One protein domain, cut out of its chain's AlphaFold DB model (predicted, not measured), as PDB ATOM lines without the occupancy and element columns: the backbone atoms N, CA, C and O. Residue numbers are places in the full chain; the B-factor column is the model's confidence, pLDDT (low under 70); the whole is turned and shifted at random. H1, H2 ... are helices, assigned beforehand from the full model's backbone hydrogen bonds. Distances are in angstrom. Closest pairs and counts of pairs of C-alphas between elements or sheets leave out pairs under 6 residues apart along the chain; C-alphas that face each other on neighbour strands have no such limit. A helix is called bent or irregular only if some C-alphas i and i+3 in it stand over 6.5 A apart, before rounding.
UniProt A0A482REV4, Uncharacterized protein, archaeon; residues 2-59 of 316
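This is residues 2 to 59 of the 316 residues of an uncharacterized protein of archaeon (UniProt A0A482REV4). Three helices follow one another in an open hook, with no helix packed on another: H3, the longest, and H2 make a long arm, and H1 makes a corner with it at the far end of H2. Residues 2 to 8 fold back beside H1, while residues 32 to 59, with most of H2 and the whole of H3, stick out free. The printed part has 58 residues with three named helices, H1, H2 and H3 in chain order, and no named strand; the class is all helix. It is extended, with a radius of gyration of the C-alphas of 18.2 A, and flat, spanning 53 by 30 by 8 A.

Begin with H3, residues 41 to 57, which stands free. Step back over residues 39 and 40, a tight link, to H2, residues 28 to 38; H2 and H3 are apart. Residues 24 to 27 make another tight link, to H1, residues 9 to 23, which is apart from both H2 and H3. Every O i to N i+4 pair is within hydrogen-bond range in H3, against 9 of 11 in H1 and 6 of 7 in H2.

Find C-alpha 41 at (43.367, 140.161, -10.766); from there H3 runs 24.1 A to C-alpha 57 at (49.609, 145.270, -33.444). H2 runs 15.3 A from Pro 28 to Met 38. Look for the start of H1 at C-alpha 9, (22.939, 163.033, -4.092); it runs 20.6 A to Cys 23. H1 is irregular, but only just: C-alphas 18 and 21 are 6.51 A apart.

The two C-alphas farthest apart, those of Pro 21 and Pro 59, are 54.2 A from each other. The printed part has no cut, and neither link between helices is long. In this predicted model the mean pLDDT of the printed part is 90.3, and no printed residue is under 70.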
ATOM      1  N   ILE A   2      25.371 144.663  -3.542       84.44
ATOM      2  CA  ILE A   2      25.653 145.942  -4.217       84.44
ATOM      3  C   ILE A   2      24.315 146.515  -4.705       84.44
ATOM      4  O   ILE A   2      23.510 145.777  -5.269       84.44
ATOM      5  N   ILE A   3      24.060 147.800  -4.448       89.31
ATOM      6  CA  ILE A   3      22.916 148.546  -4.995       89.31
ATOM      7  C   ILE A   3      23.499 149.665  -5.850       89.31
ATOM      8  O   ILE A   3      24.335 150.428  -5.369       89.31
ATOM      9  N   PHE A   4      23.087 149.728  -7.113       91.88
ATOM     10  CA  PHE A   4      23.503 150.779  -8.034       91.88
ATOM     11  C   PHE A   4      22.582 151.989  -7.896       91.88
ATOM     12  O   PHE A   4      21.381 151.835  -7.672       91.88
ATOM     13  N   ALA A   5      23.161 153.176  -8.028       94.94
ATOM     14  CA  ALA A   5      22.457 154.444  -7.987       94.94
ATOM     15  C   ALA A   5      23.109 155.410  -8.973       94.94
ATOM     16  O   ALA A   5      24.319 155.334  -9.209       94.94
ATOM     17  N   ASP A   6      22.299 156.308  -9.519       94.06
ATOM     18  CA  ASP A   6      22.784 157.416 -10.330       94.06
ATOM     19  C   ASP A   6      23.647 158.364  -9.477       94.06
ATOM     20  O   ASP A   6      23.466 158.429  -8.255       94.06
ATOM     21  N   PRO A   7      24.604 159.098 -10.077       93.06
ATOM     22  CA  PRO A   7      25.550 159.954  -9.358       93.06
ATOM     23  C   PRO A   7      24.918 161.265  -8.841       93.06
ATOM     24  O   PRO A   7      25.586 162.294  -8.769       93.06
ATOM     25  N   GLU A   8      23.638 161.235  -8.476       95.56
ATOM     26  CA  GLU A   8      22.892 162.338  -7.876       95.56
ATOM     27  C   GLU A   8      22.752 162.120  -6.360       95.56
ATOM     28  O   GLU A   8      22.549 160.986  -5.903       95.56
ATOM     29  N   PRO A   9      22.870 163.180  -5.542       93.88
ATOM     30  CA  PRO A   9      22.939 163.033  -4.092       93.88
ATOM     31  C   PRO A   9      21.672 162.402  -3.502       93.88
ATOM     32  O   PRO A   9      21.768 161.567  -2.602       93.88
ATOM     33  N   GLU A  10      20.494 162.732  -4.030       95.81
ATOM     34  CA  GLU A  10      19.211 162.181  -3.591       95.81
ATOM     35  C   GLU A  10      19.138 160.664  -3.828       95.81
ATOM     36  O   GLU A  10      18.731 159.908  -2.940       95.81
ATOM     37  N   HIS A  11      19.613 160.207  -4.989       95.31
ATOM     38  CA  HIS A  11      19.627 158.798  -5.383       95.31
ATOM     39  C   HIS A  11      20.611 157.971  -4.547       95.31
ATOM     40  O   HIS A  11      20.300 156.846  -4.144       95.31
ATOM     41  N   LEU A  12      21.772 158.538  -4.207       94.69
ATOM     42  CA  LEU A  12      22.732 157.901  -3.304       94.69
ATOM     43  C   LEU A  12      22.161 157.743  -1.889       94.69
ATOM     44  O   LEU A  12      22.296 156.674  -1.289       94.69
ATOM     45  N   ILE A  13      21.492 158.775  -1.359       95.62
ATOM     46  CA  ILE A  13      20.853 158.715  -0.035       95.62
ATOM     47  C   ILE A  13      19.777 157.630  -0.022       95.62
ATOM     48  O   ILE A  13      19.731 156.823   0.910       95.62
ATOM     49  N   GLN A  14      18.943 157.569  -1.062       95.19
ATOM     50  CA  GLN A  14      17.911 156.545  -1.182       95.19
ATOM     51  C   GLN A  14      18.516 155.135  -1.226       95.19
ATOM     52  O   GLN A  14      18.107 154.269  -0.452       95.19
ATOM     53  N   ALA A  15      19.544 154.917  -2.049       95.06
ATOM     54  CA  ALA A  15      20.207 153.621  -2.160       95.06
ATOM     55  C   ALA A  15      20.871 153.177  -0.848       95.06
ATOM     56  O   ALA A  15      20.816 151.998  -0.494       95.06
ATOM     57  N   VAL A  16      21.459 154.104  -0.088       94.38
ATOM     58  CA  VAL A  16      22.035 153.808   1.231       94.38
ATOM     59  C   VAL A  16      20.943 153.481   2.251       94.38
ATOM     60  O   VAL A  16      21.058 152.480   2.964       94.38
ATOM     61  N   CYS A  17      19.865 154.269   2.301       94.50
ATOM     62  CA  CYS A  17      18.705 154.001   3.155       94.50
ATOM     63  C   CYS A  17      18.093 152.621   2.866       94.50
ATOM     64  O   CYS A  17      17.749 151.897   3.802       94.50
ATOM     65  N   ASP A  18      18.048 152.220   1.596       92.69
ATOM     66  CA  ASP A  18      17.592 150.898   1.166       92.69
ATOM     67  C   ASP A  18      18.601 149.784   1.481       92.69
ATOM     68  O   ASP A  18      18.209 148.638   1.745       92.69
ATOM     69  N   ALA A  19      19.901 150.093   1.483       92.56
ATOM     70  CA  ALA A  19      20.963 149.130   1.741       92.56
ATOM     71  C   ALA A  19      21.069 148.740   3.223       92.56
ATOM     72  O   ALA A  19      21.184 147.554   3.540       92.56
ATOM     73  N   ILE A  20      20.991 149.710   4.140       91.44
ATOM     74  CA  ILE A  20      21.159 149.515   5.594       91.44
ATOM     75  C   ILE A  20      20.321 148.350   6.165       91.44
ATOM     76  O   ILE A  20      20.893 147.488   6.847       91.44
ATOM     77  N   PRO A  21      18.997 148.248   5.914       90.06
ATOM     78  CA  PRO A  21      18.196 147.154   6.461       90.06
ATOM     79  C   PRO A  21      18.530 145.793   5.834       90.06
ATOM     80  O   PRO A  21      18.292 144.757   6.459       90.06
ATOM     81  N   ARG A  22      19.081 145.771   4.614       87.81
ATOM     82  CA  ARG A  22      19.455 144.544   3.897       87.81
ATOM     83  C   ARG A  22      20.835 144.040   4.319       87.81
ATOM     84  O   ARG A  22      21.004 142.833   4.463       87.81
ATOM     85  N   CYS A  23      21.777 144.935   4.627       84.69
ATOM     86  CA  CYS A  23      23.115 144.579   5.114       84.69
ATOM     87  C   CYS A  23      23.083 143.717   6.384       84.69
ATOM     88  O   CYS A  23      23.928 142.851   6.556       84.69
ATOM     89  N   ARG A  24      22.080 143.899   7.254       83.75
ATOM     90  CA  ARG A  24      21.919 143.093   8.479       83.75
ATOM     91  C   ARG A  24      21.495 141.641   8.234       83.75
ATOM     92  O   ARG A  24      21.549 140.845   9.164       83.75
ATOM     93  N   LYS A  25      21.020 141.313   7.030       85.31
ATOM     94  CA  LYS A  25      20.502 139.981   6.671       85.31
ATOM     95  C   LYS A  25      21.481 139.158   5.838       85.31
ATOM     96  O   LYS A  25      21.258 137.965   5.668       85.31
ATOM     97  N   VAL A  26      22.509 139.794   5.282       85.25
ATOM     98  CA  VAL A  26      23.487 139.153   4.401       85.25
ATOM     99  C   VAL A  26      24.685 138.727   5.235       85.25
ATOM    100  O   VAL A  26      25.206 139.530   6.005       85.25
ATOM    101  N   ASP A  27      25.124 137.481   5.070       88.38
ATOM    102  CA  ASP A  27      26.384 137.010   5.638       88.38
ATOM    103  C   ASP A  27      27.567 137.678   4.907       88.38
ATOM    104  O   ASP A  27      27.696 137.519   3.687       88.38
ATOM    105  N   PRO A  28      28.426 138.445   5.607       87.12
ATOM    106  CA  PRO A  28      29.567 139.106   4.986       87.12
ATOM    107  C   PRO A  28      30.570 138.138   4.352       87.12
ATOM    108  O   PRO A  28      31.183 138.503   3.352       87.12
ATOM    109  N   LEU A  29      30.745 136.934   4.913       88.75
ATOM    110  CA  LEU A  29      31.733 135.969   4.422       88.75
ATOM    111  C   LEU A  29      31.275 135.322   3.116       88.75
ATOM    112  O   LEU A  29      31.997 135.390   2.127       88.75
ATOM    113  N   ALA A  30      30.037 134.823   3.068       86.94
ATOM    114  CA  ALA A  30      29.460 134.300   1.831       86.94
ATOM    115  C   ALA A  30      29.448 135.347   0.699       86.94
ATOM    116  O   ALA A  30      29.703 135.022  -0.459       86.94
ATOM    117  N   PHE A  31      29.196 136.621   1.025       86.62
ATOM    118  CA  PHE A  31      29.254 137.698   0.035       86.62
ATOM    119  C   PHE A  31      30.690 138.030  -0.407       86.62
ATOM    120  O   PHE A  31      30.906 138.403  -1.558       86.62
ATOM    121  N   HIS A  32      31.678 137.906   0.482       86.69
ATOM    122  CA  HIS A  32      33.087 138.054   0.113       86.69
ATOM    123  C   HIS A  32      33.532 136.952  -0.855       86.69
ATOM    124  O   HIS A  32      34.201 137.259  -1.840       86.69
ATOM    125  N   ASP A  33      33.114 135.708  -0.613       86.94
ATOM    126  CA  ASP A  33      33.414 134.577  -1.495       86.94
ATOM    127  C   ASP A  33      32.808 134.780  -2.895       86.94
ATOM    128  O   ASP A  33      33.488 134.576  -3.895       86.94
ATOM    129  N   GLU A  34      31.576 135.291  -2.980       85.94
ATOM    130  CA  GLU A  34      30.938 135.653  -4.255       85.94
ATOM    131  C   GLU A  34      31.693 136.777  -4.992       85.94
ATOM    132  O   GLU A  34      31.899 136.722  -6.207       85.94
ATOM    133  N   LEU A  35      32.145 137.807  -4.268       84.56
ATOM    134  CA  LEU A  35      32.893 138.922  -4.858       84.56
ATOM    135  C   LEU A  35      34.293 138.534  -5.330       84.56
ATOM    136  O   LEU A  35      34.797 139.129  -6.286       84.56
ATOM    137  N   LYS A  36      34.922 137.569  -4.658       84.50
ATOM    138  CA  LYS A  36      36.259 137.083  -4.996       84.50
ATOM    139  C   LYS A  36      36.308 136.538  -6.422       84.50
ATOM    140  O   LYS A  36      37.260 136.821  -7.144       84.50
ATOM    141  N   ASP A  37      35.266 135.825  -6.835       80.56
ATOM    142  CA  ASP A  37      35.176 135.272  -8.187       80.56
ATOM    143  C   ASP A  37      34.828 136.349  -9.230       80.56
ATOM    144  O   ASP A  37      35.242 136.258 -10.385       80.56
ATOM    145  N   MET A  38      34.113 137.408  -8.828       83.00
ATOM    146  CA  MET A  38      33.747 138.522  -9.710       83.00
ATOM    147  C   MET A  38      34.931 139.451 -10.025       83.00
ATOM    148  O   MET A  38      35.002 140.006 -11.124       83.00
ATOM    149  N   TYR A  39      35.857 139.641  -9.079       81.06
ATOM    150  CA  TYR A  39      37.037 140.491  -9.250       81.06
ATOM    151  C   TYR A  39      38.330 139.696  -9.052       81.06
ATOM    152  O   TYR A  39      38.907 139.652  -7.965       81.06
ATOM    153  N   ASN A  40      38.804 139.095 -10.141       83.75
ATOM    154  CA  ASN A  40      40.028 138.308 -10.166       83.75
ATOM    155  C   ASN A  40      41.150 139.062 -10.904       83.75
ATOM    156  O   ASN A  40      41.066 139.290 -12.112       83.75
ATOM    157  N   TRP A  41      42.215 139.444 -10.192       86.56
ATOM    158  CA  TRP A  41      43.367 140.161 -10.766       86.56
ATOM    159  C   TRP A  41      44.027 139.433 -11.952       86.56
ATOM    160  O   TRP A  41      44.264 140.095 -12.960       86.56
ATOM    161  N   PRO A  42      44.285 138.110 -11.891       88.12
ATOM    162  CA  PRO A  42      44.718 137.317 -13.042       88.12
ATOM    163  C   PRO A  42      43.882 137.512 -14.317       88.12
ATOM    164  O   PRO A  42      44.439 137.718 -15.391       88.12
ATOM    165  N   ASP A  43      42.554 137.518 -14.207       88.31
ATOM    166  CA  ASP A  43      41.642 137.706 -15.348       88.31
ATOM    167  C   ASP A  43      41.687 139.156 -15.872       88.31
ATOM    168  O   ASP A  43      41.728 139.406 -17.078       88.31
ATOM    169  N   VAL A  44      41.781 140.141 -14.971       90.62
ATOM    170  CA  VAL A  44      42.006 141.548 -15.351       90.62
ATOM    171  C   VAL A  44      43.340 141.714 -16.086       90.62
ATOM    172  O   VAL A  44      43.392 142.408 -17.105       90.62
ATOM    173  N   ALA A  45      44.405 141.069 -15.607       91.62
ATOM    174  CA  ALA A  45      45.718 141.094 -16.238       91.62
ATOM    175  C   ALA A  45      45.668 140.464 -17.635       91.62
ATOM    176  O   ALA A  45      46.115 141.092 -18.591       91.62
ATOM    177  N   GLU A  46      45.042 139.292 -17.784       91.69
ATOM    178  CA  GLU A  46      44.887 138.619 -19.077       91.69
ATOM    179  C   GLU A  46      44.152 139.503 -20.097       91.69
ATOM    180  O   GLU A  46      44.619 139.705 -21.221       91.69
ATOM    181  N   ARG A  47      43.020 140.100 -19.706       93.88
ATOM    182  CA  ARG A  47      42.269 141.021 -20.578       93.88
ATOM    183  C   ARG A  47      43.089 142.250 -20.948       93.88
ATOM    184  O   ARG A  47      43.030 142.706 -22.087       93.88
ATOM    185  N   THR A  48      43.866 142.766 -20.003       95.06
ATOM    186  CA  THR A  48      44.735 143.924 -20.223       95.06
ATOM    187  C   THR A  48      45.857 143.589 -21.204       95.06
ATOM    188  O   THR A  48      46.099 144.368 -22.124       95.06
ATOM    189  N   VAL A  49      46.485 142.414 -21.083       94.75
ATOM    190  CA  VAL A  49      47.500 141.929 -22.033       94.75
ATOM    191  C   VAL A  49      46.925 141.860 -23.445       94.75
ATOM    192  O   VAL A  49      47.521 142.421 -24.358       94.75
ATOM    193  N   ARG A  50      45.721 141.302 -23.624       95.12
ATOM    194  CA  ARG A  50      45.053 141.263 -24.939       95.12
ATOM    195  C   ARG A  50      44.839 142.660 -25.535       95.12
ATOM    196  O   ARG A  50      45.006 142.856 -26.738       95.12
ATOM    197  N   VAL A  51      44.493 143.653 -24.708       96.25
ATOM    198  CA  VAL A  51      44.377 145.050 -25.161       96.25
ATOM    199  C   VAL A  51      45.742 145.591 -25.583       96.25
ATOM    200  O   VAL A  51      45.850 146.152 -26.672       96.25
ATOM    201  N   TYR A  52      46.790 145.388 -24.785       93.56
ATOM    202  CA  TYR A  52      48.145 145.808 -25.150       93.56
ATOM    203  C   TYR A  52      48.619 145.160 -26.450       93.56
ATOM    204  O   TYR A  52      49.113 145.870 -27.323       93.56
ATOM    205  N   GLU A  53      48.412 143.856 -26.623       93.75
ATOM    206  CA  GLU A  53      48.720 143.140 -27.863       93.75
ATOM    207  C   GLU A  53      47.979 143.753 -29.057       93.75
ATOM    208  O   GLU A  53      48.591 144.020 -30.091       93.75
ATOM    209  N   SER A  54      46.689 144.073 -28.903       94.38
ATOM    210  CA  SER A  54      45.898 144.708 -29.966       94.38
ATOM    211  C   SER A  54      46.401 146.113 -30.335       94.38
ATOM    212  O   SER A  54      46.478 146.468 -31.514       94.38
ATOM    213  N   VAL A  55      46.801 146.910 -29.341       94.31
ATOM    214  CA  VAL A  55      47.319 148.268 -29.546       94.31
ATOM    215  C   VAL A  55      48.712 148.223 -30.167       94.31
ATOM    216  O   VAL A  55      48.998 149.001 -31.072       94.31
ATOM    217  N   MET A  56      49.565 147.293 -29.736       91.31
ATOM    218  CA  MET A  56      50.900 147.096 -30.308       91.31
ATOM    219  C   MET A  56      50.846 146.564 -31.745       91.31
ATOM    220  O   MET A  56      51.686 146.941 -32.560       91.31
ATOM    221  N   ALA A  57      49.848 145.739 -32.079       92.38
ATOM    222  CA  ALA A  57      49.609 145.270 -33.444       92.38
ATOM    223  C   ALA A  57      49.046 146.366 -34.370       92.38
ATOM    224  O   ALA A  57      49.095 146.232 -35.594       92.38
ATOM    225  N   THR A  58      48.511 147.455 -33.808       90.69
ATOM    226  CA  THR A  58      47.971 148.563 -34.597       90.69
ATOM    227  C   THR A  58      49.120 149.374 -35.208       90.69
ATOM    228  O   THR A  58      50.007 149.830 -34.480       90.69
ATOM    229  N   PRO A  59      49.136 149.599 -36.537       88.31
ATOM    230  CA  PRO A  59      50.202 150.364 -37.170       88.31
ATOM    231  C   PRO A  59      50.228 151.798 -36.634       88.31
ATOM    232  O   PRO A  59      49.192 152.451 -36.497       88.31
TER     233      PRO A  59